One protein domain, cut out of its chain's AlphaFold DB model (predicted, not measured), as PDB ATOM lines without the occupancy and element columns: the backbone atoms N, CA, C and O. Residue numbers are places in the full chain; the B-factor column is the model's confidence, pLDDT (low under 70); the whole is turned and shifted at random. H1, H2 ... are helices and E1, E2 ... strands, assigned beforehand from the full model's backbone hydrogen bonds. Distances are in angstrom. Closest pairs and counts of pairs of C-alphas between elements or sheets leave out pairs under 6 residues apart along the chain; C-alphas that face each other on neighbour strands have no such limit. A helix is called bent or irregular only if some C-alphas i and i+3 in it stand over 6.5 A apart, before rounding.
ATOM      1  N   TYR A 120    -112.903  94.709  98.153       93.06
ATOM      2  CA  TYR A 120    -114.170  94.825  97.423       93.06
ATOM      3  C   TYR A 120    -114.292  96.130  96.620       93.06
ATOM      4  O   TYR A 120    -114.676  96.106  95.450       93.06
ATOM      5  N   SER A 121    -113.940  97.267  97.226       92.62
ATOM      6  CA  SER A 121    -114.030  98.589  96.596       92.62
ATOM      7  C   SER A 121    -113.063  98.707  95.416       92.62
ATOM      8  O   SER A 121    -113.439  99.177  94.341       92.62
ATOM      9  N   MET A 122    -111.836  98.197  95.580       94.31
ATOM     10  CA  MET A 122    -110.828  98.167  94.517       94.31
ATOM     11  C   MET A 122    -111.257  97.260  93.354       94.31
ATOM     12  O   MET A 122    -111.265  97.708  92.206       94.31
ATOM     13  N   ALA A 123    -111.692  96.028  93.641       96.50
ATOM     14  CA  ALA A 123    -112.164  95.074  92.638       96.50
ATOM     15  C   ALA A 123    -113.389  95.597  91.867       96.50
ATOM     16  O   ALA A 123    -113.398  95.604  90.633       96.50
ATOM     17  N   PHE A 124    -114.407  96.087  92.584       94.44
ATOM     18  CA  PHE A 124    -115.637  96.611  91.991       94.44
ATOM     19  C   PHE A 124    -115.375  97.865  91.147       94.44
ATOM     20  O   PHE A 124    -115.889  97.973  90.033       94.44
ATOM     21  N   SER A 125    -114.551  98.797  91.639       94.44
ATOM     22  CA  SER A 125    -114.199 100.026  90.920       94.44
ATOM     23  C   SER A 125    -113.403  99.736  89.645       94.44
ATOM     24  O   SER A 125    -113.720 100.285  88.586       94.44
ATOM     25  N   PHE A 126    -112.421  98.829  89.703       97.44
ATOM     26  CA  PHE A 126    -111.630  98.451  88.532       97.44
ATOM     27  C   PHE A 126    -112.495  97.787  87.456       97.44
ATOM     28  O   PHE A 126    -112.490  98.222  86.303       97.44
ATOM     29  N   LEU A 127    -113.286  96.778  87.834       97.19
ATOM     30  CA  LEU A 127    -114.115  96.015  86.898       97.19
ATOM     31  C   LEU A 127    -115.296  96.830  86.344       97.19
ATOM     32  O   LEU A 127    -115.623  96.699  85.166       97.19
ATOM     33  N   SER A 128    -115.887  97.735  87.132       95.00
ATOM     34  CA  SER A 128    -116.927  98.658  86.639       95.00
ATOM     35  C   SER A 128    -116.400  99.632  85.580       95.00
ATOM     36  O   SER A 128    -117.153 100.068  84.713       95.00
ATOM     37  N   ASN A 129    -115.103  99.957  85.625       95.81
ATOM     38  CA  ASN A 129    -114.436 100.869  84.695       95.81
ATOM     39  C   ASN A 129    -113.523 100.137  83.691       95.81
ATOM     40  O   ASN A 129    -112.684 100.774  83.058       95.81
ATOM     41  N   TYR A 130    -113.675  98.818  83.511       96.44
ATOM     42  CA  TYR A 130    -112.719  97.966  82.784       96.44
ATOM     43  C   TYR A 130    -112.428  98.408  81.336       96.44
ATOM     44  O   TYR A 130    -111.310  98.266  80.851       96.44
ATOM     45  N   MET A 131    -113.407  99.005  80.644       94.44
ATOM     46  CA  MET A 131    -113.230  99.534  79.278       94.44
ATOM     47  C   MET A 131    -112.422 100.842  79.205       94.44
ATOM     48  O   MET A 131    -112.073 101.273  78.109       94.44
ATOM     49  N   LEU A 132    -112.123 101.465  80.347       96.12
ATOM     50  CA  LEU A 132    -111.263 102.646  80.473       96.12
ATOM     51  C   LEU A 132    -109.835 102.279  80.918       96.12
ATOM     52  O   LEU A 132    -109.029 103.173  81.160       96.12
ATOM     53  N   LYS A 133    -109.533 100.982  81.073       97.00
ATOM     54  CA  LYS A 133    -108.244 100.485  81.559       97.00
ATOM     55  C   LYS A 133    -107.293 100.157  80.419       97.00
ATOM     56  O   LYS A 133    -107.664  99.479  79.460       97.00
ATOM     57  N   SER A 134    -106.055 100.621  80.559       96.19
ATOM     58  CA  SER A 134    -104.944 100.212  79.702       96.19
ATOM     59  C   SER A 134    -104.652  98.722  79.888       96.19
ATOM     60  O   SER A 134    -104.869  98.162  80.964       96.19
ATOM     61  N   ASP A 135    -104.142  98.057  78.853       95.62
ATOM     62  CA  ASP A 135    -103.932  96.609  78.921       95.62
ATOM     63  C   ASP A 135    -102.885  96.224  79.990       95.62
ATOM     64  O   ASP A 135    -103.058  95.223  80.684       95.62
ATOM     65  N   SER A 136    -101.893  97.086  80.246       96.81
ATOM     66  CA  SER A 136    -100.946  96.954  81.366       96.81
ATOM     67  C   SER A 136    -101.627  96.986  82.743       96.81
ATOM     68  O   SER A 136    -101.302  96.167  83.601       96.81
ATOM     69  N   GLU A 137    -102.601  97.880  82.963       97.69
ATOM     70  CA  GLU A 137    -103.398  97.879  84.201       97.69
ATOM     71  C   GLU A 137    -104.200  96.582  84.346       97.69
ATOM     72  O   GLU A 137    -104.302  96.054  85.452       97.69
ATOM     73  N   LYS A 138    -104.769  96.053  83.250       97.94
ATOM     74  CA  LYS A 138    -105.539  94.796  83.282       97.94
ATOM     75  C   LYS A 138    -104.670  93.607  83.692       97.94
ATOM     76  O   LYS A 138    -105.139  92.776  84.466       97.94
ATOM     77  N   PHE A 139    -103.438  93.519  83.184       97.50
ATOM     78  CA  PHE A 139    -102.500  92.456  83.559       97.50
ATOM     79  C   PHE A 139    -102.141  92.526  85.046       97.50
ATOM     80  O   PHE A 139    -102.367  91.551  85.758       97.50
ATOM     81  N   LEU A 140    -101.685  93.685  85.535       97.31
ATOM     82  CA  LEU A 140    -101.327  93.876  86.949       97.31
ATOM     83  C   LEU A 140    -102.518  93.629  87.893       97.31
ATOM     84  O   LEU A 140    -102.360  93.063  88.976       97.31
ATOM     85  N   PHE A 141    -103.729  94.008  87.472       97.81
ATOM     86  CA  PHE A 141    -104.955  93.712  88.209       97.81
ATOM     87  C   PHE A 141    -105.230  92.208  88.289       97.81
ATOM     88  O   PHE A 141    -105.432  91.701  89.384       97.81
ATOM     89  N   PHE A 142    -105.208  91.466  87.175       97.44
ATOM     90  CA  PHE A 142    -105.499  90.025  87.202       97.44
ATOM     91  C   PHE A 142    -104.363  89.153  87.753       97.44
ATOM     92  O   PHE A 142    -104.622  88.041  88.214       97.44
ATOM     93  N   GLU A 143    -103.133  89.661  87.790       95.12
ATOM     94  CA  GLU A 143    -102.026  89.059  88.538       95.12
ATOM     95  C   GLU A 143    -102.261  89.131  90.058       95.12
ATOM     96  O   GLU A 143    -102.078  88.132  90.752       95.12
ATOM     97  N   SER A 144    -102.746  90.275  90.555       94.00
ATOM     98  CA  SER A 144    -103.057  90.514  91.977       94.00
ATOM     99  C   SER A 144    -104.491  90.147  92.396       94.00
ATOM    100  O   SER A 144    -104.819  90.176  93.581       94.00
ATOM    101  N   PHE A 145    -105.357  89.764  91.453       95.12
ATOM    102  CA  PHE A 145    -106.770  89.484  91.722       95.12
ATOM    103  C   PHE A 145    -107.054  88.302  92.671       95.12
ATOM    104  O   PHE A 145    -108.033  88.405  93.403       95.12
ATOM    105  N   PRO A 146    -106.282  87.192  92.701       91.94
ATOM    106  CA  PRO A 146    -106.574  86.079  93.610       91.94
ATOM    107  C   PRO A 146    -106.550  86.488  95.090       91.94
ATOM    108  O   PRO A 146    -107.550  86.308  95.775       91.94
ATOM    109  N   SER A 147    -105.484  87.149  95.552       91.31
ATOM    110  CA  SER A 147    -105.410  87.664  96.928       91.31
ATOM    111  C   SER A 147    -106.408  88.799  97.181       91.31
ATOM    112  O   SER A 147    -106.968  88.901  98.267       91.31
ATOM    113  N   LEU A 148    -106.722  89.608  96.161       92.56
ATOM    114  CA  LEU A 148    -107.805  90.595  96.239       92.56
ATOM    115  C   LEU A 148    -109.199  89.950  96.393       92.56
ATOM    116  O   LEU A 148    -110.118  90.612  96.862       92.56
ATOM    117  N   ALA A 149    -109.384  88.696  95.973       92.94
ATOM    118  CA  ALA A 149    -110.640  87.964  96.122       92.94
ATOM    119  C   ALA A 149    -110.748  87.255  97.483       92.94
ATOM    120  O   ALA A 149    -111.843  87.207  98.034       92.94
ATOM    121  N   GLU A 150    -109.632  86.773  98.040       91.25
ATOM    122  CA  GLU A 150    -109.558  86.172  99.385       91.25
ATOM    123  C   GLU A 150    -110.042  87.142 100.486       91.25
ATOM    124  O   GLU A 150    -110.754  86.736 101.402       91.25
ATOM    125  N   ASP A 151    -109.758  88.442 100.338       90.88
ATOM    126  CA  ASP A 151    -110.223  89.525 101.223       90.88
ATOM    127  C   ASP A 151    -111.727  89.893 101.062       90.88
ATOM    128  O   ASP A 151    -112.214  90.832 101.705       90.88
ATOM    129  N   ILE A 152    -112.490  89.225 100.184       92.88
ATOM    130  CA  ILE A 152    -113.901  89.553  99.892       92.88
ATOM    131  C   ILE A 152    -114.817  88.391 100.316       92.88
ATOM    132  O   ILE A 152    -114.702  87.299  99.765       92.88
ATOM    133  N   PRO A 153    -115.811  88.614 101.205       91.31
ATOM    134  CA  PRO A 153    -116.784  87.584 101.574       91.31
ATOM    135  C   PRO A 153    -117.478  86.962 100.350       91.31
ATOM    136  O   PRO A 153    -117.991  87.689  99.497       91.31
ATOM    137  N   GLU A 154    -117.534  85.627 100.284       93.06
ATOM    138  CA  GLU A 154    -117.947  84.877  99.084       93.06
ATOM    139  C   GLU A 154    -119.328  85.299  98.546       93.06
ATOM    140  O   GLU A 154    -119.472  85.569  97.354       93.06
ATOM    141  N   ASP A 155    -120.328  85.474  99.419       91.12
ATOM    142  CA  ASP A 155    -121.658  85.965  99.025       91.12
ATOM    143  C   ASP A 155    -121.580  87.362  98.361       91.12
ATOM    144  O   ASP A 155    -122.252  87.613  97.355       91.12
ATOM    145  N   LEU A 156    -120.732  88.277  98.851       91.00
ATOM    146  CA  LEU A 156    -120.546  89.614  98.268       91.00
ATOM    147  C   LEU A 156    -119.785  89.547  96.932       91.00
ATOM    148  O   LEU A 156    -120.172  90.212  95.965       91.00
ATOM    149  N   PHE A 157    -118.752  88.706  96.850       94.62
ATOM    150  CA  PHE A 157    -118.019  88.429  95.615       94.62
ATOM    151  C   PHE A 157    -118.961  87.886  94.524       94.62
ATOM    152  O   PHE A 157    -119.037  88.439  93.420       94.62
ATOM    153  N   CYS A 158    -119.760  86.869  94.845       94.50
ATOM    154  CA  CYS A 158    -120.705  86.235  93.931       94.50
ATOM    155  C   CYS A 158    -121.874  87.139  93.507       94.50
ATOM    156  O   CYS A 158    -122.323  87.066  92.354       94.50
ATOM    157  N   ASN A 159    -122.379  88.000  94.395       90.75
ATOM    158  CA  ASN A 159    -123.451  88.931  94.040       90.75
ATOM    159  C   ASN A 159    -122.943  90.106  93.192       90.75
ATOM    160  O   ASN A 159    -123.590  90.409  92.188       90.75
ATOM    161  N   SER A 160    -121.796  90.709  93.533       91.50
ATOM    162  CA  SER A 160    -121.371  92.013  92.989       91.50
ATOM    163  C   SER A 160    -120.148  91.987  92.064       91.50
ATOM    164  O   SER A 160    -120.097  92.780  91.125       91.50
ATOM    165  N   ILE A 161    -119.168  91.103  92.286       95.50
ATOM    166  CA  ILE A 161    -117.921  91.046  91.491       95.50
ATOM    167  C   ILE A 161    -118.067  90.092  90.297       95.50
ATOM    168  O   ILE A 161    -117.787  90.462  89.155       95.50
ATOM    169  N   VAL A 162    -118.592  88.888  90.532       95.38
ATOM    170  CA  VAL A 162    -118.834  87.875  89.491       95.38
ATOM    171  C   VAL A 162    -119.652  88.375  88.286       95.38
ATOM    172  O   VAL A 162    -119.235  88.082  87.167       95.38
ATOM    173  N   PRO A 163    -120.762  89.139  88.404       93.75
ATOM    174  CA  PRO A 163    -121.469  89.623  87.212       93.75
ATOM    175  C   PRO A 163    -120.666  90.636  86.377       93.75
ATOM    176  O   PRO A 163    -121.008  90.847  85.215       93.75
ATOM    177  N   LEU A 164    -119.605  91.242  86.925       95.62
ATOM    178  CA  LEU A 164    -118.667  92.060  86.153       95.62
ATOM    179  C   LEU A 164    -117.634  91.175  85.436       95.62
ATOM    180  O   LEU A 164    -117.383  91.383  84.249       95.62
ATOM    181  N   LEU A 165    -117.105  90.142  86.109       96.81
ATOM    182  CA  LEU A 165    -116.217  89.133  85.503       96.81
ATOM    183  C   LEU A 165    -116.890  88.375  84.344       96.81
ATOM    184  O   LEU A 165    -116.255  88.113  83.328       96.81
ATOM    185  N   LEU A 166    -118.182  88.061  84.484       95.06
ATOM    186  CA  LEU A 166    -119.004  87.401  83.462       95.06
ATOM    187  C   LEU A 166    -119.566  88.367  82.398       95.06
ATOM    188  O   LEU A 166    -120.355  87.950  81.552       95.06
ATOM    189  N   SER A 167    -119.195  89.653  82.412       93.06
ATOM    190  CA  SER A 167    -119.534  90.557  81.304       93.06
ATOM    191  C   SER A 167    -118.720  90.176  80.055       93.06
ATOM    192  O   SER A 167    -117.523  89.927  80.198       93.06
ATOM    193  N   PRO A 168    -119.283  90.166  78.828       89.81
ATOM    194  CA  PRO A 168    -118.551  89.719  77.630       89.81
ATOM    195  C   PRO A 168    -117.237  90.477  77.395       89.81
ATOM    196  O   PRO A 168    -116.238  89.910  76.954       89.81
ATOM    197  N   SER A 169    -117.203  91.760  77.768       90.94
ATOM    198  CA  SER A 169    -115.997  92.585  77.740       90.94
ATOM    199  C   SER A 169    -114.851  91.992  78.561       90.94
ATOM    200  O   SER A 169    -113.744  91.943  78.035       90.94
ATOM    201  N   VAL A 170    -115.113  91.516  79.788       96.06
ATOM    202  CA  VAL A 170    -114.112  90.915  80.692       96.06
ATOM    203  C   VAL A 170    -113.916  89.423  80.414       96.06
ATOM    204  O   VAL A 170    -112.778  88.968  80.339       96.06
ATOM    205  N   PHE A 171    -115.003  88.665  80.251       95.44
ATOM    206  CA  PHE A 171    -115.010  87.197  80.208       95.44
ATOM    207  C   PHE A 171    -114.106  86.630  79.104       95.44
ATOM    208  O   PHE A 171    -113.366  85.679  79.339       95.44
ATOM    209  N   THR A 172    -114.105  87.261  77.924       93.06
ATOM    210  CA  THR A 172    -113.257  86.888  76.776       93.06
ATOM    211  C   THR A 172    -112.101  87.868  76.526       93.06
ATOM    212  O   THR A 172    -111.656  88.011  75.392       93.06
ATOM    213  N   ASP A 173    -111.643  88.632  77.528       94.75
ATOM    214  CA  ASP A 173    -110.378  89.391  77.424       94.75
ATOM    215  C   ASP A 173    -109.192  88.510  77.858       94.75
ATOM    216  O   ASP A 173    -109.328  87.667  78.745       94.75
ATOM    217  N   PHE A 174    -108.020  88.681  77.248       94.31
ATOM    218  CA  PHE A 174    -106.864  87.811  77.493       94.31
ATOM    219  C   PHE A 174    -106.320  87.888  78.939       94.31
ATOM    220  O   PHE A 174    -106.078  86.829  79.526       94.31
ATOM    221  N   PRO A 175    -106.187  89.072  79.579       95.94
ATOM    222  CA  PRO A 175    -105.680  89.162  80.950       95.94
ATOM    223  C   PRO A 175    -106.555  88.450  81.996       95.94
ATOM    224  O   PRO A 175    -106.041  88.013  83.019       95.94
ATOM    225  N   SER A 176    -107.864  88.300  81.753       96.25
ATOM    226  CA  SER A 176    -108.791  87.684  82.717       96.25
ATOM    227  C   SER A 176    -108.780  86.150  82.693       96.25
ATOM    228  O   SER A 176    -109.272  85.525  83.631       96.25
ATOM    229  N   GLN A 177    -108.225  85.514  81.652       93.81
ATOM    230  CA  GLN A 177    -108.454  84.090  81.359       93.81
ATOM    231  C   GLN A 177    -108.048  83.135  82.492       93.81
ATOM    232  O   GLN A 177    -108.706  82.116  82.703       93.81
ATOM    233  N   LYS A 178    -106.994  83.465  83.251       94.31
ATOM    234  CA  LYS A 178    -106.570  82.705  84.443       94.31
ATOM    235  C   LYS A 178    -107.634  82.772  85.547       94.31
ATOM    236  O   LYS A 178    -108.067  81.740  86.053       94.31
ATOM    237  N   THR A 179    -108.108  83.978  85.851       95.75
ATOM    238  CA  THR A 179    -109.170  84.260  86.827       95.75
ATOM    239  C   THR A 179    -110.499  83.620  86.430       95.75
ATOM    240  O   THR A 179    -111.150  83.016  87.277       95.75
ATOM    241  N   ILE A 180    -110.888  83.672  85.151       96.69
ATOM    242  CA  ILE A 180    -112.091  82.977  84.670       96.69
ATOM    243  C   ILE A 180    -111.928  81.451  84.776       96.69
ATOM    244  O   ILE A 180    -112.864  80.769  85.182       96.69
ATOM    245  N   GLY A 181    -110.735  80.908  84.511       95.50
ATOM    246  CA  GLY A 181    -110.447  79.486  84.719       95.50
ATOM    247  C   GLY A 181    -110.610  79.034  86.176       95.50
ATOM    248  O   GLY A 181    -111.188  77.973  86.418       95.50
ATOM    249  N   PHE A 182    -110.170  79.849  87.141       95.38
ATOM    250  CA  PHE A 182    -110.378  79.609  88.578       95.38
ATOM    251  C   PHE A 182    -111.843  79.796  89.011       95.38
ATOM    252  O   PHE A 182    -112.312  79.126  89.929       95.38
ATOM    253  N   LEU A 183    -112.586  80.684  88.346       96.00
ATOM    254  CA  LEU A 183    -114.014  80.912  88.586       96.00
ATOM    255  C   LEU A 183    -114.893  79.767  88.044       96.00
ATOM    256  O   LEU A 183    -115.925  79.443  88.624       96.00
ATOM    257  N   LEU A 184    -114.470  79.141  86.942       96.69
ATOM    258  CA  LEU A 184    -115.095  77.952  86.348       96.69
ATOM    259  C   LEU A 184    -114.573  76.631  86.945       96.69
ATOM    260  O   LEU A 184    -115.006  75.560  86.527       96.69
ATOM    261  N   THR A 185    -113.664  76.682  87.922       95.56
ATOM    262  CA  THR A 185    -113.118  75.500  88.608       95.56
ATOM    263  C   THR A 185    -113.330  75.639  90.121       95.56
ATOM    264  O   THR A 185    -112.367  75.894  90.845       95.56
ATOM    265  N   PRO A 186    -114.583  75.540  90.609       95.44
ATOM    266  CA  PRO A 186    -114.895  75.713  92.028       95.44
ATOM    267  C   PRO A 186    -114.270  74.618  92.906       95.44
ATOM    268  O   PRO A 186    -114.027  73.502  92.442       95.44
ATOM    269  N   PHE A 187    -114.018  74.940  94.177       94.06
ATOM    270  CA  PHE A 187    -113.502  73.988  95.165       94.06
ATOM    271  C   PHE A 187    -114.640  73.289  95.918       94.06
ATOM    272  O   PHE A 187    -115.696  73.870  96.157       94.06
ATOM    273  N   LYS A 188    -114.427  72.037  96.336       92.94
ATOM    274  CA  LYS A 188    -115.419  71.292  97.126       92.94
ATOM    275  C   LYS A 188    -115.561  71.893  98.516       92.94
ATOM    276  O   LYS A 188    -114.555  72.092  99.195       92.94
ATOM    277  N   ASP A 189    -116.794  72.060  98.989       90.69
ATOM    278  CA  ASP A 189    -117.081  72.637 100.313       90.69
ATOM    279  C   ASP A 189    -116.369  71.877 101.454       90.69
ATOM    280  O   ASP A 189    -115.955  72.466 102.447       90.69
ATOM    281  N   SER A 190    -116.155  70.564 101.287       88.62
ATOM    282  CA  SER A 190    -115.457  69.689 102.240       88.62
ATOM    283  C   SER A 190    -113.923  69.741 102.192       88.62
ATOM    284  O   SER A 190    -113.278  69.119 103.034       88.62
ATOM    285  N   GLN A 191    -113.330  70.436 101.217       84.50
ATOM    286  CA  GLN A 191    -111.874  70.585 101.069       84.50
ATOM    287  C   GLN A 191    -111.379  71.993 101.428       84.50
ATOM    288  O   GLN A 191    -110.187  72.166 101.669       84.50
ATOM    289  N   GLY A 192    -112.286  72.971 101.514       79.00
ATOM    290  CA  GLY A 192    -111.951  74.372 101.766       79.00
ATOM    291  C   GLY A 192    -111.308  75.075 100.559       79.00
ATOM    292  O   GLY A 192    -111.191  74.479  99.484       79.00
ATOM    293  N   PRO A 193    -110.914  76.354 100.719       80.69
ATOM    294  CA  PRO A 193    -110.347  77.159  99.641       80.69
ATOM    295  C   PRO A 193    -109.100  76.534  99.009       80.69
ATOM    296  O   PRO A 193    -108.245  75.973  99.694       80.69
ATOM    297  N   SER A 194    -108.977  76.679  97.689       78.94
ATOM    298  CA  SER A 194    -107.833  76.204  96.907       78.94
ATOM    299  C   SER A 194    -107.176  77.374  96.169       78.94
ATOM    300  O   SER A 194    -107.899  78.187  95.593       78.94
ATOM    301  N   PRO A 195    -105.832  77.435  96.060       76.88
ATOM    302  CA  PRO A 195    -105.125  78.492  95.323       76.88
ATOM    303  C   PRO A 195    -105.416  78.515  93.806       76.88
ATOM    304  O   PRO A 195    -104.891  79.362  93.083       76.88
ATOM    305  N   THR A 196    -106.231  77.583  93.299       81.31
ATOM    306  CA  THR A 196    -106.692  77.514  91.902       81.31
ATOM    307  C   THR A 196    -108.203  77.716  91.735       81.31
ATOM    308  O   THR A 196    -108.720  77.482  90.642       81.31
ATOM    309  N   SER A 197    -108.928  78.101  92.789       87.75
ATOM    310  CA  SER A 197    -110.397  78.119  92.811       87.75
ATOM    311  C   SER A 197    -110.916  79.308  93.614       87.75
ATOM    312  O   SER A 197    -110.623  79.428  94.797       87.75
ATOM    313  N   LEU A 198    -111.713  80.179  92.988       92.75
ATOM    314  CA  LEU A 198    -112.159  81.432  93.622       92.75
ATOM    315  C   LEU A 198    -113.429  81.298  94.470       92.75
ATOM    316  O   LEU A 198    -113.716  82.202  95.245       92.75
ATOM    317  N   ILE A 199    -114.206  80.226  94.281       95.00
ATOM    318  CA  ILE A 199    -115.473  79.989  94.988       95.00
ATOM    319  C   ILE A 199    -115.723  78.496  95.234       95.00
ATOM    320  O   ILE A 199    -115.177  77.637  94.532       95.00
ATOM    321  N   SER A 200    -116.598  78.211  96.190       95.69
ATOM    322  CA  SER A 200    -117.097  76.892  96.568       95.69
ATOM    323  C   SER A 200    -118.066  76.281  95.537       95.69
ATOM    324  O   SER A 200    -118.701  76.990  94.748       95.69
ATOM    325  N   GLU A 201    -118.222  74.949  95.535       96.31
ATOM    326  CA  GLU A 201    -119.236  74.252  94.723       96.31
ATOM    327  C   GLU A 201    -120.660  74.721  95.089       96.31
ATOM    328  O   GLU A 201    -121.488  74.917  94.192       96.31
ATOM    329  N   SER A 202    -120.949  74.988  96.369       95.81
ATOM    330  CA  SER A 202    -122.252  75.512  96.800       95.81
ATOM    331  C   SER A 202    -122.525  76.946  96.315       95.81
ATOM    332  O   SER A 202    -123.611  77.214  95.782       95.81
ATOM    333  N   ALA A 203    -121.551  77.862  96.391       95.50
ATOM    334  CA  ALA A 203    -121.681  79.208  95.827       95.50
ATOM    335  C   ALA A 203    -121.751  79.195  94.290       95.50
ATOM    336  O   ALA A 203    -122.525  79.961  93.700       95.50
ATOM    337  N   PHE A 204    -121.021  78.288  93.627       97.06
ATOM    338  CA  PHE A 204    -121.126  78.088  92.180       97.06
ATOM    339  C   PHE A 204    -122.557  77.707  91.782       97.06
ATOM    340  O   PHE A 204    -123.150  78.375  90.929       97.06
ATOM    341  N   CYS A 205    -123.144  76.694  92.427       96.62
ATOM    342  CA  CYS A 205    -124.534  76.285  92.203       96.62
ATOM    343  C   CYS A 205    -125.520  77.450  92.417       96.62
ATOM    344  O   CYS A 205    -126.408  77.678  91.596       96.62
ATOM    345  N   ARG A 206    -125.346  78.223  93.499       94.50
ATOM    346  CA  ARG A 206    -126.266  79.301  93.905       94.50
ATOM    347  C   ARG A 206    -126.212  80.542  93.005       94.50
ATOM    348  O   ARG A 206    -127.250  81.164  92.777       94.50
ATOM    349  N   PHE A 207    -125.031  80.926  92.509       92.75
ATOM    350  CA  PHE A 207    -124.824  82.231  91.858       92.75
ATOM    351  C   PHE A 207    -124.257  82.186  90.439       92.75
ATOM    352  O   PHE A 207    -124.418  83.164  89.698       92.75
ATOM    353  N   LEU A 208    -123.566  81.109  90.058       95.44
ATOM    354  CA  LEU A 208    -122.935  80.986  88.746       95.44
ATOM    355  C   LEU A 208    -123.704  80.051  87.829       95.44
ATOM    356  O   LEU A 208    -123.957  80.454  86.700       95.44
ATOM    357  N   ALA A 209    -124.136  78.873  88.278       96.38
ATOM    358  CA  ALA A 209    -124.823  77.901  87.424       96.38
ATOM    359  C   ALA A 209    -125.993  78.496  86.597       96.38
ATOM    360  O   ALA A 209    -126.037  78.234  85.389       96.38
ATOM    361  N   PRO A 210    -126.860  79.390  87.134       93.88
ATOM    362  CA  PRO A 210    -127.876  80.074  86.327       93.88
ATOM    363  C   PRO A 210    -127.285  81.036  85.280       93.88
ATOM    364  O   PRO A 210    -127.765  81.101  84.151       93.88
ATOM    365  N   ARG A 211    -126.219  81.771  85.627       94.12
ATOM    366  CA  ARG A 211    -125.544  82.732  84.734       94.12
ATOM    367  C   ARG A 211    -124.752  82.021  83.631       94.12
ATOM    368  O   ARG A 211    -124.845  82.411  82.475       94.12
ATOM    369  N   ILE A 212    -124.029  80.956  83.971       96.12
ATOM    370  CA  ILE A 212    -123.276  80.106  83.039       96.12
ATOM    371  C   ILE A 212    -124.220  79.420  82.046       96.12
ATOM    372  O   ILE A 212    -123.961  79.434  80.846       96.12
ATOM    373  N   THR A 213    -125.361  78.909  82.515       95.94
ATOM    374  CA  THR A 213    -126.412  78.343  81.653       95.94
ATOM    375  C   THR A 213    -126.974  79.369  80.658       95.94
ATOM    376  O   THR A 213    -127.275  79.021  79.518       95.94
ATOM    377  N   LEU A 214    -127.052  80.653  81.035       93.81
ATOM    378  CA  LEU A 214    -127.400  81.736  80.108       93.81
ATOM    379  C   LEU A 214    -126.242  82.122  79.170       93.81
ATOM    380  O   LEU A 214    -126.503  82.413  78.006       93.81
ATOM    381  N   LEU A 215    -124.980  82.074  79.617       94.88
ATOM    382  CA  LEU A 215    -123.821  82.290  78.739       94.88
ATOM    383  C   LEU A 215    -123.693  81.204  77.665       94.88
ATOM    384  O   LEU A 215    -123.293  81.522  76.548       94.88
ATOM    385  N   PHE A 216    -124.102  79.958  77.929       95.12
ATOM    386  CA  PHE A 216    -124.196  78.957  76.862       95.12
ATOM    387  C   PHE A 216    -125.142  79.402  75.740       95.12
ATOM    388  O   PHE A 216    -124.781  79.235  74.586       95.12
ATOM    389  N   ARG A 217    -126.262  80.078  76.028       92.75
ATOM    390  CA  ARG A 217    -127.149  80.662  74.997       92.75
ATOM    391  C   ARG A 217    -126.581  81.906  74.295       92.75
ATOM    392  O   ARG A 217    -127.246  82.475  73.434       92.75
ATOM    393  N   THR A 218    -125.376  82.369  74.639       88.69
ATOM    394  CA  THR A 218    -124.701  83.428  73.871       88.69
ATOM    395  C   THR A 218    -123.901  82.807  72.730       88.69
ATOM    396  O   THR A 218    -123.029  81.962  72.940       88.69
ATOM    397  N   HIS A 219    -124.215  83.204  71.495       88.38
ATOM    398  CA  HIS A 219    -123.597  82.650  70.290       88.38
ATOM    399  C   HIS A 219    -122.268  83.360  69.950       88.38
ATOM    400  O   HIS A 219    -122.083  83.852  68.842       88.38
ATOM    401  N   GLU A 220    -121.345  83.442  70.912       90.94
ATOM    402  CA  GLU A 220    -119.989  83.986  70.725       90.94
ATOM    403  C   GLU A 220    -118.962  82.847  70.790       90.94
ATOM    404  O   GLU A 220    -118.897  82.117  71.783       90.94
ATOM    405  N   LEU A 221    -118.119  82.729  69.757       91.75
ATOM    406  CA  LEU A 221    -117.101  81.678  69.634       91.75
ATOM    407  C   LEU A 221    -116.189  81.572  70.867       91.75
ATOM    408  O   LEU A 221    -116.033  80.488  71.433       91.75
ATOM    409  N   ASN A 222    -115.619  82.692  71.320       91.75
ATOM    410  CA  ASN A 222    -114.655  82.704  72.425       91.75
ATOM    411  C   ASN A 222    -115.310  82.390  73.776       91.75
ATOM    412  O   ASN A 222    -114.743  81.637  74.567       91.75
ATOM    413  N   THR A 223    -116.528  82.890  74.017       93.88
ATOM    414  CA  THR A 223    -117.305  82.544  75.218       93.88
ATOM    415  C   THR A 223    -117.611  81.048  75.229       93.88
ATOM    416  O   THR A 223    -117.372  80.383  76.238       93.88
ATOM    417  N   ARG A 224    -118.043  80.473  74.097       94.88
ATOM    418  CA  ARG A 224    -118.325  79.034  73.993       94.88
ATOM    419  C   ARG A 224    -117.072  78.171  74.185       94.88
ATOM    420  O   ARG A 224    -117.133  77.186  74.919       94.88
ATOM    421  N   LEU A 225    -115.939  78.552  73.590       95.44
ATOM    422  CA  LEU A 225    -114.648  77.871  73.771       95.44
ATOM    423  C   LEU A 225    -114.180  77.894  75.234       95.44
ATOM    424  O   LEU A 225    -113.760  76.860  75.755       95.44
ATOM    425  N   LEU A 226    -114.277  79.042  75.911       95.38
ATOM    426  CA  LEU A 226    -113.851  79.196  77.305       95.38
ATOM    427  C   LEU A 226    -114.726  78.396  78.279       95.38
ATOM    428  O   LEU A 226    -114.203  77.759  79.194       95.38
ATOM    429  N   LEU A 227    -116.041  78.370  78.046       97.31
ATOM    430  CA  LEU A 227    -116.974  77.513  78.778       97.31
ATOM    431  C   LEU A 227    -116.616  76.026  78.604       97.31
ATOM    432  O   LEU A 227    -116.396  75.317  79.585       97.31
ATOM    433  N   LEU A 228    -116.473  75.561  77.358       97.56
ATOM    434  CA  LEU A 228    -116.150  74.159  77.062       97.56
ATOM    435  C   LEU A 228    -114.797  73.718  77.642       97.56
ATOM    436  O   LEU A 228    -114.691  72.611  78.167       97.56
ATOM    437  N   LYS A 229    -113.782  74.592  77.612       96.19
ATOM    438  CA  LYS A 229    -112.436  74.337  78.157       96.19
ATOM    439  C   LYS A 229    -112.450  73.919  79.634       96.19
ATOM    440  O   LYS A 229    -111.629  73.098  80.032       96.19
ATOM    441  N   HIS A 230    -113.364  74.468  80.438       96.44
ATOM    442  CA  HIS A 230    -113.466  74.190  81.878       96.44
ATOM    443  C   HIS A 230    -114.665  73.297  82.247       96.44
ATOM    444  O   HIS A 230    -114.891  73.025  83.426       96.44
ATOM    445  N   PHE A 231    -115.421  72.798  81.262       97.81
ATOM    446  CA  PHE A 231    -116.698  72.103  81.473       97.81
ATOM    447  C   PHE A 231    -116.595  70.884  82.410       97.81
ATOM    448  O   PHE A 231    -117.482  70.672  83.235       97.81
ATOM    449  N   ALA A 232    -115.473  70.155  82.387       96.12
ATOM    450  CA  ALA A 232    -115.235  68.987  83.243       96.12
ATOM    451  C   ALA A 232    -115.285  69.303  84.750       96.12
ATOM    452  O   ALA A 232    -115.672  68.449  85.557       96.12
ATOM    453  N   SER A 233    -114.904  70.528  85.125       95.56
ATOM    454  CA  SER A 233    -114.920  71.004  86.506       95.56
ATOM    455  C   SER A 233    -116.355  71.197  86.998       95.56
ATOM    456  O   SER A 233    -116.725  70.671  88.047       95.56
ATOM    457  N   TYR A 234    -117.180  71.907  86.218       96.88
ATOM    458  CA  TYR A 234    -118.450  72.460  86.692       96.88
ATOM    459  C   TYR A 234    -119.721  71.828  86.104       96.88
ATOM    460  O   TYR A 234    -120.802  72.103  86.621       96.88
ATOM    461  N   ALA A 235    -119.653  70.983  85.068       97.44
ATOM    462  CA  ALA A 235    -120.851  70.458  84.393       97.44
ATOM    463  C   ALA A 235    -121.847  69.795  85.363       97.44
ATOM    464  O   ALA A 235    -123.043  70.074  85.303       97.44
ATOM    465  N   ARG A 236    -121.358  68.992  86.322       96.44
ATOM    466  CA  ARG A 236    -122.197  68.335  87.347       96.44
ATOM    467  C   ARG A 236    -122.987  69.312  88.234       96.44
ATOM    468  O   ARG A 236    -124.010  68.927  88.784       96.44
ATOM    469  N   LEU A 237    -122.521  70.557  88.356       97.19
ATOM    470  CA  LEU A 237    -123.077  71.603  89.223       97.19
ATOM    471  C   LEU A 237    -124.202  72.406  88.546       97.19
ATOM    472  O   LEU A 237    -124.836  73.237  89.187       97.19
ATOM    473  N   LEU A 238    -124.457  72.178  87.251       97.12
ATOM    474  CA  LEU A 238    -125.551  72.837  86.528       97.12
ATOM    475  C   LEU A 238    -126.919  72.170  86.761       97.12
ATOM    476  O   LEU A 238    -127.946  72.801  86.529       97.12
ATOM    477  N   GLY A 239    -126.941  70.915  87.224       94.44
ATOM    478  CA  GLY A 239    -128.161  70.115  87.372       94.44
ATOM    479  C   GLY A 239    -128.645  69.486  86.057       94.44
ATOM    480  O   GLY A 239    -128.407  70.006  84.965       94.44
ATOM    481  N   ALA A 240    -129.320  68.336  86.155       94.38
ATOM    482  CA  ALA A 240    -129.710  67.534  84.991       94.38
ATOM    483  C   ALA A 240    -130.635  68.290  84.019       94.38
ATOM    484  O   ALA A 240    -130.419  68.227  82.810       94.38
ATOM    485  N   ASP A 241    -131.599  69.060  84.531       95.12
ATOM    486  CA  ASP A 241    -132.585  69.775  83.708       95.12
ATOM    487  C   ASP A 241    -131.941  70.868  82.844       95.12
ATOM    488  O   ASP A 241    -132.247  70.993  81.658       95.12
ATOM    489  N   ALA A 242    -130.989  71.626  83.402       96.69
ATOM    490  CA  ALA A 242    -130.224  72.611  82.642       96.69
ATOM    491  C   ALA A 242    -129.308  71.925  81.619       96.69
ATOM    492  O   ALA A 242    -129.260  72.336  80.457       96.69
ATOM    493  N   LEU A 243    -128.617  70.849  82.023       97.94
ATOM    494  CA  LEU A 243    -127.755  70.074  81.130       97.94
ATOM    495  C   LEU A 243    -128.527  69.500  79.936       97.94
ATOM    496  O   LEU A 243    -128.052  69.609  78.812       97.94
ATOM    497  N   GLN A 244    -129.712  68.928  80.153       96.56
ATOM    498  CA  GLN A 244    -130.513  68.296  79.102       96.56
ATOM    499  C   GLN A 244    -131.324  69.306  78.277       96.56
ATOM    500  O   GLN A 244    -131.377  69.188  77.054       96.56
ATOM    501  N   GLY A 245    -131.963  70.286  78.923       95.81
ATOM    502  CA  GLY A 245    -132.864  71.242  78.274       95.81
ATOM    503  C   GLY A 245    -132.181  72.467  77.663       95.81
ATOM    504  O   GLY A 245    -132.815  73.194  76.900       95.81
ATOM    505  N   ILE A 246    -130.911  72.729  78.001       96.00
ATOM    506  CA  ILE A 246    -130.181  73.926  77.550       96.00
ATOM    507  C   ILE A 246    -128.784  73.565  77.040       96.00
ATOM    508  O   ILE A 246    -128.482  73.819  75.879       96.00
ATOM    509  N   ILE A 247    -127.930  72.950  77.864       97.69
ATOM    510  CA  ILE A 247    -126.511  72.777  77.507       97.69
ATOM    511  C   ILE A 247    -126.309  71.747  76.383       97.69
ATOM    512  O   ILE A 247    -125.513  71.977  75.478       97.69
ATOM    513  N   LEU A 248    -127.035  70.626  76.409       97.81
ATOM    514  CA  LEU A 248    -126.970  69.576  75.389       97.81
ATOM    515  C   LEU A 248    -127.366  70.086  73.986       97.81
ATOM    516  O   LEU A 248    -126.553  69.900  73.078       97.81
ATOM    517  N   PRO A 249    -128.512  70.773  73.785       96.38
ATOM    518  CA  PRO A 249    -128.823  71.438  72.517       96.38
ATOM    519  C   PRO A 249    -127.700  72.348  72.017       96.38
ATOM    520  O   PRO A 249    -127.294  72.260  70.858       96.38
ATOM    521  N   GLU A 250    -127.151  73.179  72.905       96.31
ATOM    522  CA  GLU A 250    -126.110  74.143  72.559       96.31
ATOM    523  C   GLU A 250    -124.799  73.463  72.138       96.31
ATOM    524  O   GLU A 250    -124.230  73.805  71.099       96.31
ATOM    525  N   ILE A 251    -124.331  72.466  72.897       96.81
ATOM    526  CA  ILE A 251    -123.116  71.704  72.570       96.81
ATOM    527  C   ILE A 251    -123.313  70.886  71.287       96.81
ATOM    528  O   ILE A 251    -122.410  70.847  70.450       96.81
ATOM    529  N   CYS A 252    -124.494  70.295  71.068       95.38
ATOM    530  CA  CYS A 252    -124.810  69.618  69.811       95.38
ATOM    531  C   CYS A 252    -124.808  70.581  68.611       95.38
ATOM    532  O   CYS A 252    -124.311  70.206  67.551       95.38
ATOM    533  N   LEU A 253    -125.282  71.823  68.759       92.81
ATOM    534  CA  LEU A 253    -125.226  72.837  67.698       92.81
ATOM    535  C   LEU A 253    -123.782  73.246  67.349       92.81
ATOM    536  O   LEU A 253    -123.462  73.453  66.175       92.81
ATOM    537  N   SER A 254    -122.885  73.305  68.339       92.94
ATOM    538  CA  SER A 254    -121.457  73.588  68.121       92.94
ATOM    539  C   SER A 254    -120.697  72.485  67.371       92.94
ATOM    540  O   SER A 254    -119.644  72.770  66.811       92.94
ATOM    541  N   LEU A 255    -121.225  71.259  67.272       92.19
ATOM    542  CA  LEU A 255    -120.633  70.194  66.440       92.19
ATOM    543  C   LEU A 255    -120.800  70.436  64.930       92.19
ATOM    544  O   LEU A 255    -120.092  69.825  64.130       92.19
ATOM    545  N   TYR A 256    -121.712  71.331  64.539       88.31
ATOM    546  CA  TYR A 256    -121.960  71.715  63.146       88.31
ATOM    547  C   TYR A 256    -121.272  73.035  62.751       88.31
ATOM    548  O   TYR A 256    -121.503  73.536  61.648       88.31
ATOM    549  N   ASP A 257    -120.444  73.604  63.634       89.12
ATOM    550  CA  ASP A 257    -119.770  74.886  63.418       89.12
ATOM    551  C   ASP A 257    -118.492  74.773  62.562       89.12
ATOM    552  O   ASP A 257    -117.802  73.748  62.547       89.12
ATOM    553  N   ALA A 258    -118.174  75.842  61.829       86.62
ATOM    554  CA  ALA A 258    -116.995  75.947  60.971       86.62
ATOM    555  C   ALA A 258    -115.654  75.854  61.725       86.62
ATOM    556  O   ALA A 258    -114.665  75.418  61.138       86.62
ATOM    557  N   CYS A 259    -115.595  76.236  63.003       89.06
ATOM    558  CA  CYS A 259    -114.367  76.226  63.791       89.06
ATOM    559  C   CYS A 259    -114.026  74.818  64.321       89.06
ATOM    560  O   CYS A 259    -114.656  74.321  65.256       89.06
ATOM    561  N   ASP A 260    -112.973  74.188  63.787       90.69
ATOM    562  CA  ASP A 260    -112.492  72.872  64.250       90.69
ATOM    563  C   ASP A 260    -112.133  72.840  65.745       90.69
ATOM    564  O   ASP A 260    -112.406  71.845  66.422       90.69
ATOM    565  N   SER A 261    -111.594  73.932  66.295       93.81
ATOM    566  CA  SER A 261    -111.320  74.057  67.733       93.81
ATOM    567  C   SER A 261    -112.604  73.976  68.564       93.81
ATOM    568  O   SER A 261    -112.629  73.303  69.596       93.81
ATOM    569  N   LEU A 262    -113.688  74.609  68.098       94.81
ATOM    570  CA  LEU A 262    -114.987  74.564  68.765       94.81
ATOM    571  C   LEU A 262    -115.628  73.179  68.640       94.81
ATOM    572  O   LEU A 262    -116.104  72.650  69.643       94.81
ATOM    573  N   VAL A 263    -115.590  72.555  67.460       94.44
ATOM    574  CA  VAL A 263    -116.089  71.182  67.267       94.44
ATOM    575  C   VAL A 263    -115.336  70.198  68.173       94.44
ATOM    576  O   VAL A 263    -115.963  69.381  68.844       94.44
ATOM    577  N   THR A 264    -114.011  70.319  68.283       95.88
ATOM    578  CA  THR A 264    -113.170  69.457  69.139       95.88
ATOM    579  C   THR A 264    -113.482  69.641  70.630       95.88
ATOM    580  O   THR A 264    -113.664  68.663  71.365       95.88
ATOM    581  N   ALA A 265    -113.625  70.890  71.085       96.50
ATOM    582  CA  ALA A 265    -114.053  71.194  72.449       96.50
ATOM    583  C   ALA A 265    -115.485  70.687  72.727       96.50
ATOM    584  O   ALA A 265    -115.768  70.172  73.808       96.50
ATOM    585  N   SER A 266    -116.371  70.750  71.732       97.00
ATOM    586  CA  SER A 266    -117.767  70.303  71.834       97.00
ATOM    587  C   SER A 266    -117.894  68.782  71.868       97.00
ATOM    588  O   SER A 266    -118.698  68.272  72.639       97.00
ATOM    589  N   LEU A 267    -117.067  68.034  71.127       97.19
ATOM    590  CA  LEU A 267    -116.971  66.570  71.253       97.19
ATOM    591  C   LEU A 267    -116.530  66.157  72.665       97.19
ATOM    592  O   LEU A 267    -117.058  65.201  73.234       97.19
ATOM    593  N   THR A 268    -115.606  66.920  73.254       97.25
ATOM    594  CA  THR A 268    -115.142  66.723  74.635       97.25
ATOM    595  C   THR A 268    -116.235  67.065  75.657       97.25
ATOM    596  O   THR A 268    -116.405  66.350  76.641       97.25
ATOM    597  N   GLY A 269    -117.038  68.104  75.409       97.44
ATOM    598  CA  GLY A 269    -118.225  68.407  76.216       97.44
ATOM    599  C   GLY A 269    -119.333  67.353  76.078       97.44
ATOM    600  O   GLY A 269    -119.973  66.990  77.063       97.44
ATOM    601  N   LEU A 270    -119.520  66.798  74.878       97.38
ATOM    602  CA  LEU A 270    -120.521  65.770  74.586       97.38
ATOM    603  C   LEU A 270    -120.222  64.448  75.312       97.38
ATOM    604  O   LEU A 270    -121.146  63.809  75.813       97.38
ATOM    605  N   SER A 271    -118.951  64.042  75.417       96.81
ATOM    606  CA  SER A 271    -118.576  62.840  76.178       96.81
ATOM    607  C   SER A 271    -118.802  63.014  77.685       96.81
ATOM    608  O   SER A 271    -119.241  62.079  78.352       96.81
ATOM    609  N   GLN A 272    -118.606  64.226  78.211       97.06
ATOM    610  CA  GLN A 272    -118.916  64.570  79.603       97.06
ATOM    611  C   GLN A 272    -120.431  64.607  79.856       97.06
ATOM    612  O   GLN A 272    -120.893  64.054  80.853       97.06
ATOM    613  N   LEU A 273    -121.226  65.153  78.926       97.81
ATOM    614  CA  LEU A 273    -122.689  65.040  78.966       97.81
ATOM    615  C   LEU A 273    -123.141  63.574  78.945       97.81
ATOM    616  O   LEU A 273    -124.005  63.203  79.734       97.81
ATOM    617  N   ALA A 274    -122.537  62.724  78.110       97.31
ATOM    618  CA  ALA A 274    -122.862  61.297  78.048       97.31
ATOM    619  C   ALA A 274    -122.486  60.530  79.332       97.31
ATOM    620  O   ALA A 274    -123.114  59.518  79.637       97.31
ATOM    621  N   ALA A 275    -121.508  61.017  80.102       96.81
ATOM    622  CA  ALA A 275    -121.155  60.475  81.414       96.81
ATOM    623  C   ALA A 275    -122.105  60.926  82.544       96.81
ATOM    624  O   ALA A 275    -122.210  60.229  83.550       96.81
ATOM    625  N   ILE A 276    -122.797  62.065  82.394       97.00
ATOM    626  CA  ILE A 276    -123.714  62.623  83.410       97.00
ATOM    627  C   ILE A 276    -125.179  62.253  83.123       97.00
ATOM    628  O   ILE A 276    -125.883  61.790  84.014       97.00
ATOM    629  N   LEU A 277    -125.641  62.441  81.882       97.06
ATOM    630  CA  LEU A 277    -127.017  62.177  81.431       97.06
ATOM    631  C   LEU A 277    -127.205  60.758  80.858       97.06
ATOM    632  O   LEU A 277    -128.317  60.362  80.507       97.06
ATOM    633  N   GLY A 278    -126.117  59.998  80.715       96.69
ATOM    634  CA  GLY A 278    -126.086  58.747  79.964       96.69
ATOM    635  C   GLY A 278    -125.971  58.961  78.443       96.69
ATOM    636  O   GLY A 278    -126.288  60.031  77.919       96.69
ATOM    637  N   PRO A 279    -125.531  57.941  77.684       96.12
ATOM    638  CA  PRO A 279    -125.278  58.085  76.250       96.12
ATOM    639  C   PRO A 279    -126.557  58.193  75.407       96.12
ATOM    640  O   PRO A 279    -126.532  58.813  74.348       96.12
ATOM    641  N   ALA A 280    -127.676  57.604  75.847       96.06
ATOM    642  CA  ALA A 280    -128.891  57.538  75.031       96.06
ATOM    643  C   ALA A 280    -129.559  58.915  74.810       96.06
ATOM    644  O   ALA A 280    -129.750  59.259  73.644       96.06
ATOM    645  N   PRO A 281    -129.840  59.752  75.836       94.31
ATOM    646  CA  PRO A 281    -130.407  61.089  75.610       94.31
ATOM    647  C   PRO A 281    -129.517  61.964  74.720       94.31
ATOM    648  O   PRO A 281    -130.008  62.645  73.821       94.31
ATOM    649  N   VAL A 282    -128.201  61.886  74.929       96.81
ATOM    650  CA  VAL A 282    -127.190  62.666  74.203       96.81
ATOM    651  C   VAL A 282    -127.137  62.286  72.720       96.81
ATOM    652  O   VAL A 282    -127.209  63.161  71.855       96.81
ATOM    653  N   LEU A 283    -127.074  60.989  72.404       95.06
ATOM    654  CA  LEU A 283    -127.060  60.512  71.017       95.06
ATOM    655  C   LEU A 283    -128.406  60.738  70.314       95.06
ATOM    656  O   LEU A 283    -128.416  61.172  69.163       95.06
ATOM    657  N   CYS A 284    -129.535  60.518  70.997       94.94
ATOM    658  CA  CYS A 284    -130.860  60.796  70.440       94.94
ATOM    659  C   CYS A 284    -131.045  62.283  70.103       94.94
ATOM    660  O   CYS A 284    -131.571  62.596  69.033       94.94
ATOM    661  N   HIS A 285    -130.578  63.195  70.964       95.06
ATOM    662  CA  HIS A 285    -130.632  64.630  70.684       95.06
ATOM    663  C   HIS A 285    -129.752  65.005  69.482       95.06
ATOM    664  O   HIS A 285    -130.219  65.697  68.577       95.06
ATOM    665  N   LEU A 286    -128.516  64.494  69.419       94.19
ATOM    666  CA  LEU A 286    -127.606  64.749  68.298       94.19
ATOM    667  C   LEU A 286    -128.168  64.245  66.957       94.19
ATOM    668  O   LEU A 286    -128.120  64.965  65.963       94.19
ATOM    669  N   SER A 287    -128.742  63.037  66.920       92.75
ATOM    670  CA  SER A 287    -129.401  62.520  65.712       92.75
ATOM    671  C   SER A 287    -130.613  63.365  65.311       92.75
ATOM    672  O   SER A 287    -130.733  63.726  64.141       92.75
ATOM    673  N   SER A 288    -131.472  63.740  66.268       94.06
ATOM    674  CA  SER A 288    -132.645  64.584  66.000       94.06
ATOM    675  C   SER A 288    -132.251  65.952  65.435       94.06
ATOM    676  O   SER A 288    -132.809  66.378  64.424       94.06
ATOM    677  N   LEU A 289    -131.253  66.617  66.028       91.75
ATOM    678  CA  LEU A 289    -130.748  67.897  65.531       91.75
ATOM    679  C   LEU A 289    -130.142  67.753  64.127       91.75
ATOM    680  O   LEU A 289    -130.418  68.572  63.253       91.75
ATOM    681  N   GLY A 290    -129.379  66.684  63.874       87.62
ATOM    682  CA  GLY A 290    -128.822  66.390  62.554       87.62
ATOM    683  C   GLY A 290    -129.888  66.234  61.465       87.62
ATOM    684  O   GLY A 290    -129.760  66.834  60.396       87.62
ATOM    685  N   ASP A 291    -130.965  65.489  61.727       88.81
ATOM    686  CA  ASP A 291    -132.062  65.342  60.763       88.81
ATOM    687  C   ASP A 291    -132.893  66.634  60.602       88.81
ATOM    688  O   ASP A 291    -133.331  66.928  59.489       88.81
ATOM    689  N   GLN A 292    -133.035  67.463  61.646       88.19
ATOM    690  CA  GLN A 292    -133.663  68.793  61.548       88.19
ATOM    691  C   GLN A 292    -132.836  69.790  60.716       88.19
ATOM    692  O   GLN A 292    -133.372  70.494  59.860       88.19
ATOM    693  N   LEU A 293    -131.517  69.862  60.921       84.88
ATOM    694  CA  LEU A 293    -130.639  70.742  60.137       84.88
ATOM    695  C   LEU A 293    -130.554  70.285  58.667       84.88
ATOM    696  O   LEU A 293    -130.453  71.103  57.752       84.88
ATOM    697  N   LYS A 294    -130.650  68.976  58.426       82.88
ATOM    698  CA  LYS A 294    -130.743  68.370  57.093       82.88
ATOM    699  C   LYS A 294    -132.084  68.652  56.407       82.88
ATOM    700  O   LYS A 294    -132.071  69.009  55.233       82.88
ATOM    701  N   SER A 295    -133.221  68.546  57.102       85.69
ATOM    702  CA  SER A 295    -134.537  68.863  56.514       85.69
ATOM    703  C   SER A 295    -134.680  70.349  56.167       85.69
ATOM    704  O   SER A 295    -135.311  70.685  55.169       85.69
ATOM    705  N   ARG A 296    -134.008  71.231  56.920       83.25
ATOM    706  CA  ARG A 296    -133.877  72.672  56.630       83.25
ATOM    707  C   ARG A 296    -132.858  73.015  55.529       83.25
ATOM    708  O   ARG A 296    -132.631  74.193  55.274       83.25
ATOM    709  N   GLY A 297    -132.212  72.031  54.897       77.62
ATOM    710  CA  GLY A 297    -131.220  72.258  53.835       77.62
ATOM    711  C   GLY A 297    -129.905  72.901  54.298       77.62
ATOM    712  O   GLY A 297    -129.096  73.307  53.465       77.62
ATOM    713  N   LEU A 298    -129.664  72.988  55.611       74.00
ATOM    714  CA  LEU A 298    -128.418  73.519  56.176       74.00
ATOM    715  C   LEU A 298    -127.285  72.490  56.029       74.00
ATOM    716  O   LEU A 298    -126.149  72.843  55.718       74.00
ATOM    717  N   LEU A 299    -127.605  71.195  56.143       69.19
ATOM    718  CA  LEU A 299    -126.667  70.093  55.902       69.19
ATOM    719  C   LEU A 299    -126.801  69.539  54.475       69.19
ATOM    720  O   LEU A 299    -127.338  68.453  54.254       69.19
ATOM    721  N   ASN A 300    -126.291  70.290  53.497       55.44
ATOM    722  CA  ASN A 300    -126.258  69.854  52.097       55.44
ATOM    723  C   ASN A 300    -125.222  68.744  51.869       55.44
ATOM    724  O   ASN A 300    -124.037  69.000  51.667       55.44
ATOM    725  N   PHE A 301    -125.696  67.499  51.860       54.72
ATOM    726  CA  PHE A 301    -124.923  66.318  51.476       54.72
ATOM    727  C   PHE A 301    -124.821  66.184  49.950       54.72
ATOM    728  O   PHE A 301    -125.396  65.271  49.355       54.72
ATOM    729  N   GLU A 302    -124.075  67.082  49.307       45.47
ATOM    730  CA  GLU A 302    -123.710  66.915  47.898       45.47
ATOM    731  C   GLU A 302    -122.930  65.604  47.703       45.47
ATOM    732  O   GLU A 302    -122.031  65.259  48.475       45.47
ATOM    733  N   SER A 303    -123.313  64.828  46.686       44.16
ATOM    734  CA  SER A 303    -122.668  63.549  46.384       44.16
ATOM    735  C   SER A 303    -121.366  63.800  45.620       44.16
ATOM    736  O   SER A 303    -121.439  64.317  44.504       44.16
ATOM    737  N   PRO A 304    -120.185  63.415  46.144       45.56
ATOM    738  CA  PRO A 304    -118.930  63.608  45.428       45.56
ATOM    739  C   PRO A 304    -118.908  62.751  44.155       45.56
ATOM    740  O   PRO A 304    -118.866  61.524  44.212       45.56
ATOM    741  N   GLN A 305    -118.917  63.408  42.994       45.78
ATOM    742  CA  GLN A 305    -118.721  62.803  41.670       45.78
ATOM    743  C   GLN A 305    -117.226  62.479  41.445       45.78
ATOM    744  O   GLN A 305    -116.594  63.015  40.539       45.78
ATOM    745  N   SER A 306    -116.626  61.649  42.309       46.50
ATOM    746  CA  SER A 306    -115.236  61.183  42.170       46.50
ATOM    747  C   SER A 306    -114.993  59.864  42.918       46.50
ATOM    748  O   SER A 306    -115.393  59.708  44.070       46.50
ATOM    749  N   ASN A 307    -114.323  58.911  42.261       47.66
ATOM    750  CA  ASN A 307    -114.253  57.498  42.667       47.66
ATOM    751  C   ASN A 307    -112.883  57.084  43.247       47.66
ATOM    752  O   ASN A 307    -112.281  56.116  42.783       47.66
ATOM    753  N   HIS A 308    -112.391  57.779  44.277       48.81
ATOM    754  CA  HIS A 308    -111.156  57.392  44.978       48.81
ATOM    755  C   HIS A 308    -111.301  57.481  46.505       48.81
ATOM    756  O   HIS A 308    -111.044  58.520  47.105       48.81
ATOM    757  N   TYR A 309    -111.688  56.371  47.144       53.69
ATOM    758  CA  TYR A 309    -111.676  56.234  48.606       53.69
ATOM    759  C   TYR A 309    -111.416  54.787  49.055       53.69
ATOM    760  O   TYR A 309    -112.137  53.850  48.697       53.69
ATOM    761  N   THR A 310    -110.393  54.601  49.890       52.38
ATOM    762  CA  THR A 310    -110.093  53.334  50.567       52.38
ATOM    763  C   THR A 310    -111.196  53.013  51.571       52.38
ATOM    764  O   THR A 310    -111.441  53.749  52.522       52.38
ATOM    765  N   THR A 311    -111.897  51.903  51.346       56.59
ATOM    766  CA  THR A 311    -113.018  51.472  52.188       56.59
ATOM    767  C   THR A 311    -112.534  50.485  53.252       56.59
ATOM    768  O   THR A 311    -112.396  49.286  52.997       56.59
ATOM    769  N   THR A 312    -112.273  50.995  54.454       56.66
ATOM    770  CA  THR A 312    -111.814  50.216  55.609       56.66
ATOM    771  C   THR A 312    -112.903  49.250  56.070       56.66
ATOM    772  O   THR A 312    -114.005  49.656  56.434       56.66
ATOM    773  N   THR A 313    -112.613  47.951  56.070       59.06
ATOM    774  CA  THR A 313    -113.562  46.924  56.525       59.06
ATOM    775  C   THR A 313    -113.141  46.417  57.901       59.06
ATOM    776  O   THR A 313    -112.122  45.747  58.030       59.06
ATOM    777  N   ILE A 314    -113.917  46.762  58.928       67.12
ATOM    778  CA  ILE A 314    -113.663  46.422  60.331       67.12
ATOM    779  C   ILE A 314    -114.393  45.115  60.659       67.12
ATOM    780  O   ILE A 314    -115.602  45.010  60.450       67.12
ATOM    781  N   SER A 315    -113.683  44.121  61.187       62.53
ATOM    782  CA  SER A 315    -114.245  42.815  61.558       62.53
ATOM    783  C   SER A 315    -114.559  42.764  63.056       62.53
ATOM    784  O   SER A 315    -113.642  42.711  63.867       62.53
ATOM    785  N   LEU A 316    -115.839  42.719  63.442       63.19
ATOM    786  CA  LEU A 316    -116.279  42.708  64.852       63.19
ATOM    787  C   LEU A 316    -116.458  41.284  65.424       63.19
ATOM    788  O   LEU A 316    -117.225  41.061  66.361       63.19
ATOM    789  N   GLY A 317    -115.780  40.294  64.838       56.16
ATOM    790  CA  GLY A 317    -115.957  38.882  65.180       56.16
ATOM    791  C   GLY A 317    -117.299  38.292  64.713       56.16
ATOM    792  O   GLY A 317    -118.134  38.961  64.102       56.16
ATOM    793  N   ARG A 318    -117.486  36.982  64.943       55.03
ATOM    794  CA  ARG A 318    -118.660  36.189  64.500       55.03
ATOM    795  C   ARG A 318    -119.072  36.420  63.028       55.03
ATOM    796  O   ARG A 318    -120.256  36.417  62.709       55.03
ATOM    797  N   GLY A 319    -118.103  36.661  62.140       61.88
ATOM    798  CA  GLY A 319    -118.339  36.913  60.712       61.88
ATOM    799  C   GLY A 319    -119.004  38.256  60.369       61.88
ATOM    800  O   GLY A 319    -119.339  38.473  59.209       61.88
ATOM    801  N   LYS A 320    -119.202  39.165  61.336       57.38
ATOM    802  CA  LYS A 320    -119.787  40.489  61.086       57.38
ATOM    803  C   LYS A 320    -118.705  41.499  60.709       57.38
ATOM    804  O   LYS A 320    -117.873  41.867  61.538       57.38
ATOM    805  N   THR A 321    -118.752  41.975  59.471       64.94
ATOM    806  CA  THR A 321    -117.904  43.059  58.962       64.94
ATOM    807  C   THR A 321    -118.700  44.358  58.841       64.94
ATOM    808  O   THR A 321    -119.756  44.404  58.212       64.94
ATOM    809  N   VAL A 322    -118.186  45.436  59.433       64.75
ATOM    810  CA  VAL A 322    -118.671  46.804  59.218       64.75
ATOM    811  C   VAL A 322    -117.777  47.463  58.180       64.75
ATOM    812  O   VAL A 322    -116.565  47.585  58.353       64.75
ATOM    813  N   ARG A 323    -118.389  47.883  57.076       62.75
ATOM    814  CA  ARG A 323    -117.710  48.550  55.971       62.75
ATOM    815  C   ARG A 323    -117.740  50.063  56.199       62.75
ATOM    816  O   ARG A 323    -118.753  50.702  55.931       62.75
ATOM    817  N   TYR A 324    -116.640  50.624  56.692       56.81
ATOM    818  CA  TYR A 324    -116.466  52.066  56.832       56.81
ATOM    819  C   TYR A 324    -115.889  52.657  55.542       56.81
ATOM    820  O   TYR A 324    -114.722  52.460  55.203       56.81
ATOM    821  N   THR A 325    -116.719  53.399  54.815       60.12
ATOM    822  CA  THR A 325    -116.279  54.225  53.690       60.12
ATOM    823  C   THR A 325    -116.168  55.672  54.181       60.12
ATOM    824  O   THR A 325    -117.208  56.277  54.448       60.12
TER     825      THR A 325
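Overview. This is residues 120 to 325 of the 614 residues of the protein "Protein-associating with the carboxyl-terminal domain of ezrin" of Schistocephalus solidus (UniProt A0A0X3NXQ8). The helices make a long, loosely built solenoid of two layers, with H1, H3, H6, H8 and H10 in one row and H2, H5, H7 and H9 in the other. Beyond the H10 end, residues 300 to 308 stick out and lead to a small hairpin of E1 and E2. H6 to H10 form an up-and-down bundle, each helix running against the one before. The printed part has 206 residues, with ten named helices followed by two strands in an antiparallel sheet, E1 - E2; the class is mostly helix. The whole is loose and elongated, with a radius of gyration of the C-alphas of 21.3 A and spans of 68 by 39 by 28 A.

Along the chain. E1 is residues 312 to 315, and E2 is residues 321 to 324, ending at C-alpha 324 (-116.466, 52.066, 56.832). Before them come H10, residues 279 to 295, 24.3 A; H9, 260 to 276, 24.5 A; H8, 240 to 254, 19.7 A; H7, 221 to 238, 20.9 A; and H6, 201 to 216, 19.1 A. Earlier still are H5, 174 to 183; H4, 168 to 171; H3, 154 to 165; H2, 135 to 150, 23.7 A; and H1, 120 to 128, beginning at C-alpha 120 (-114.170, 94.825, 97.423). Irregular helices are H2, C-alphas 143 and 146 being 7.4 A apart, H5, 175 and 178, 7.4 A, and H7, 229 and 232, 7.9 A; only just so are H3, 159 and 162, 6.6 A, H6, 206 and 209, 6.8 A, and H8, 245 and 248, 6.8 A.

Arrangement. E1 and E2 form an antiparallel hairpin at 155 degrees, with N 314 and O 322 within hydrogen-bond range at 2.8 A. The closest C-alphas of touching helices include Cys 252 of H8 and Leu 286 of H10, 5.8 A; Ile 251 of H8 and Ser 266 of H9, 5.6 A; Leu 228 of H7 and Ala 265 of H9, 5.9 A; Cys 158 of H3 and Phe 207 of H6, 6.1 A; Phe 124 of H1 and Ile 161 of H3, 6.0 A; and Phe 139 of H2 and Pro 175 of H5, 5.3 A. H7 and H9 run the same way at a shallow tilt of 11 degrees. H4 and H5 only just touch, only at the corner, with 3 pairs within 8 A. Every O i to N i+4 pair is within hydrogen-bond range in H1, H9 and H10; H2 has 10 of 12, H3 5 of 8, H5 4 of 6, H6 9 of 12, H7 7 of 14 and H8 9 of 11, while H4 is too short for one.

Size, cuts and confidence. The C-alphas farthest apart, Ser 121 and Gly 319, are 71.5 A apart. The printed part has no cut; the long links are H5 to H6 and H10 to E1. Residues 299 to 325 have pLDDT under 70.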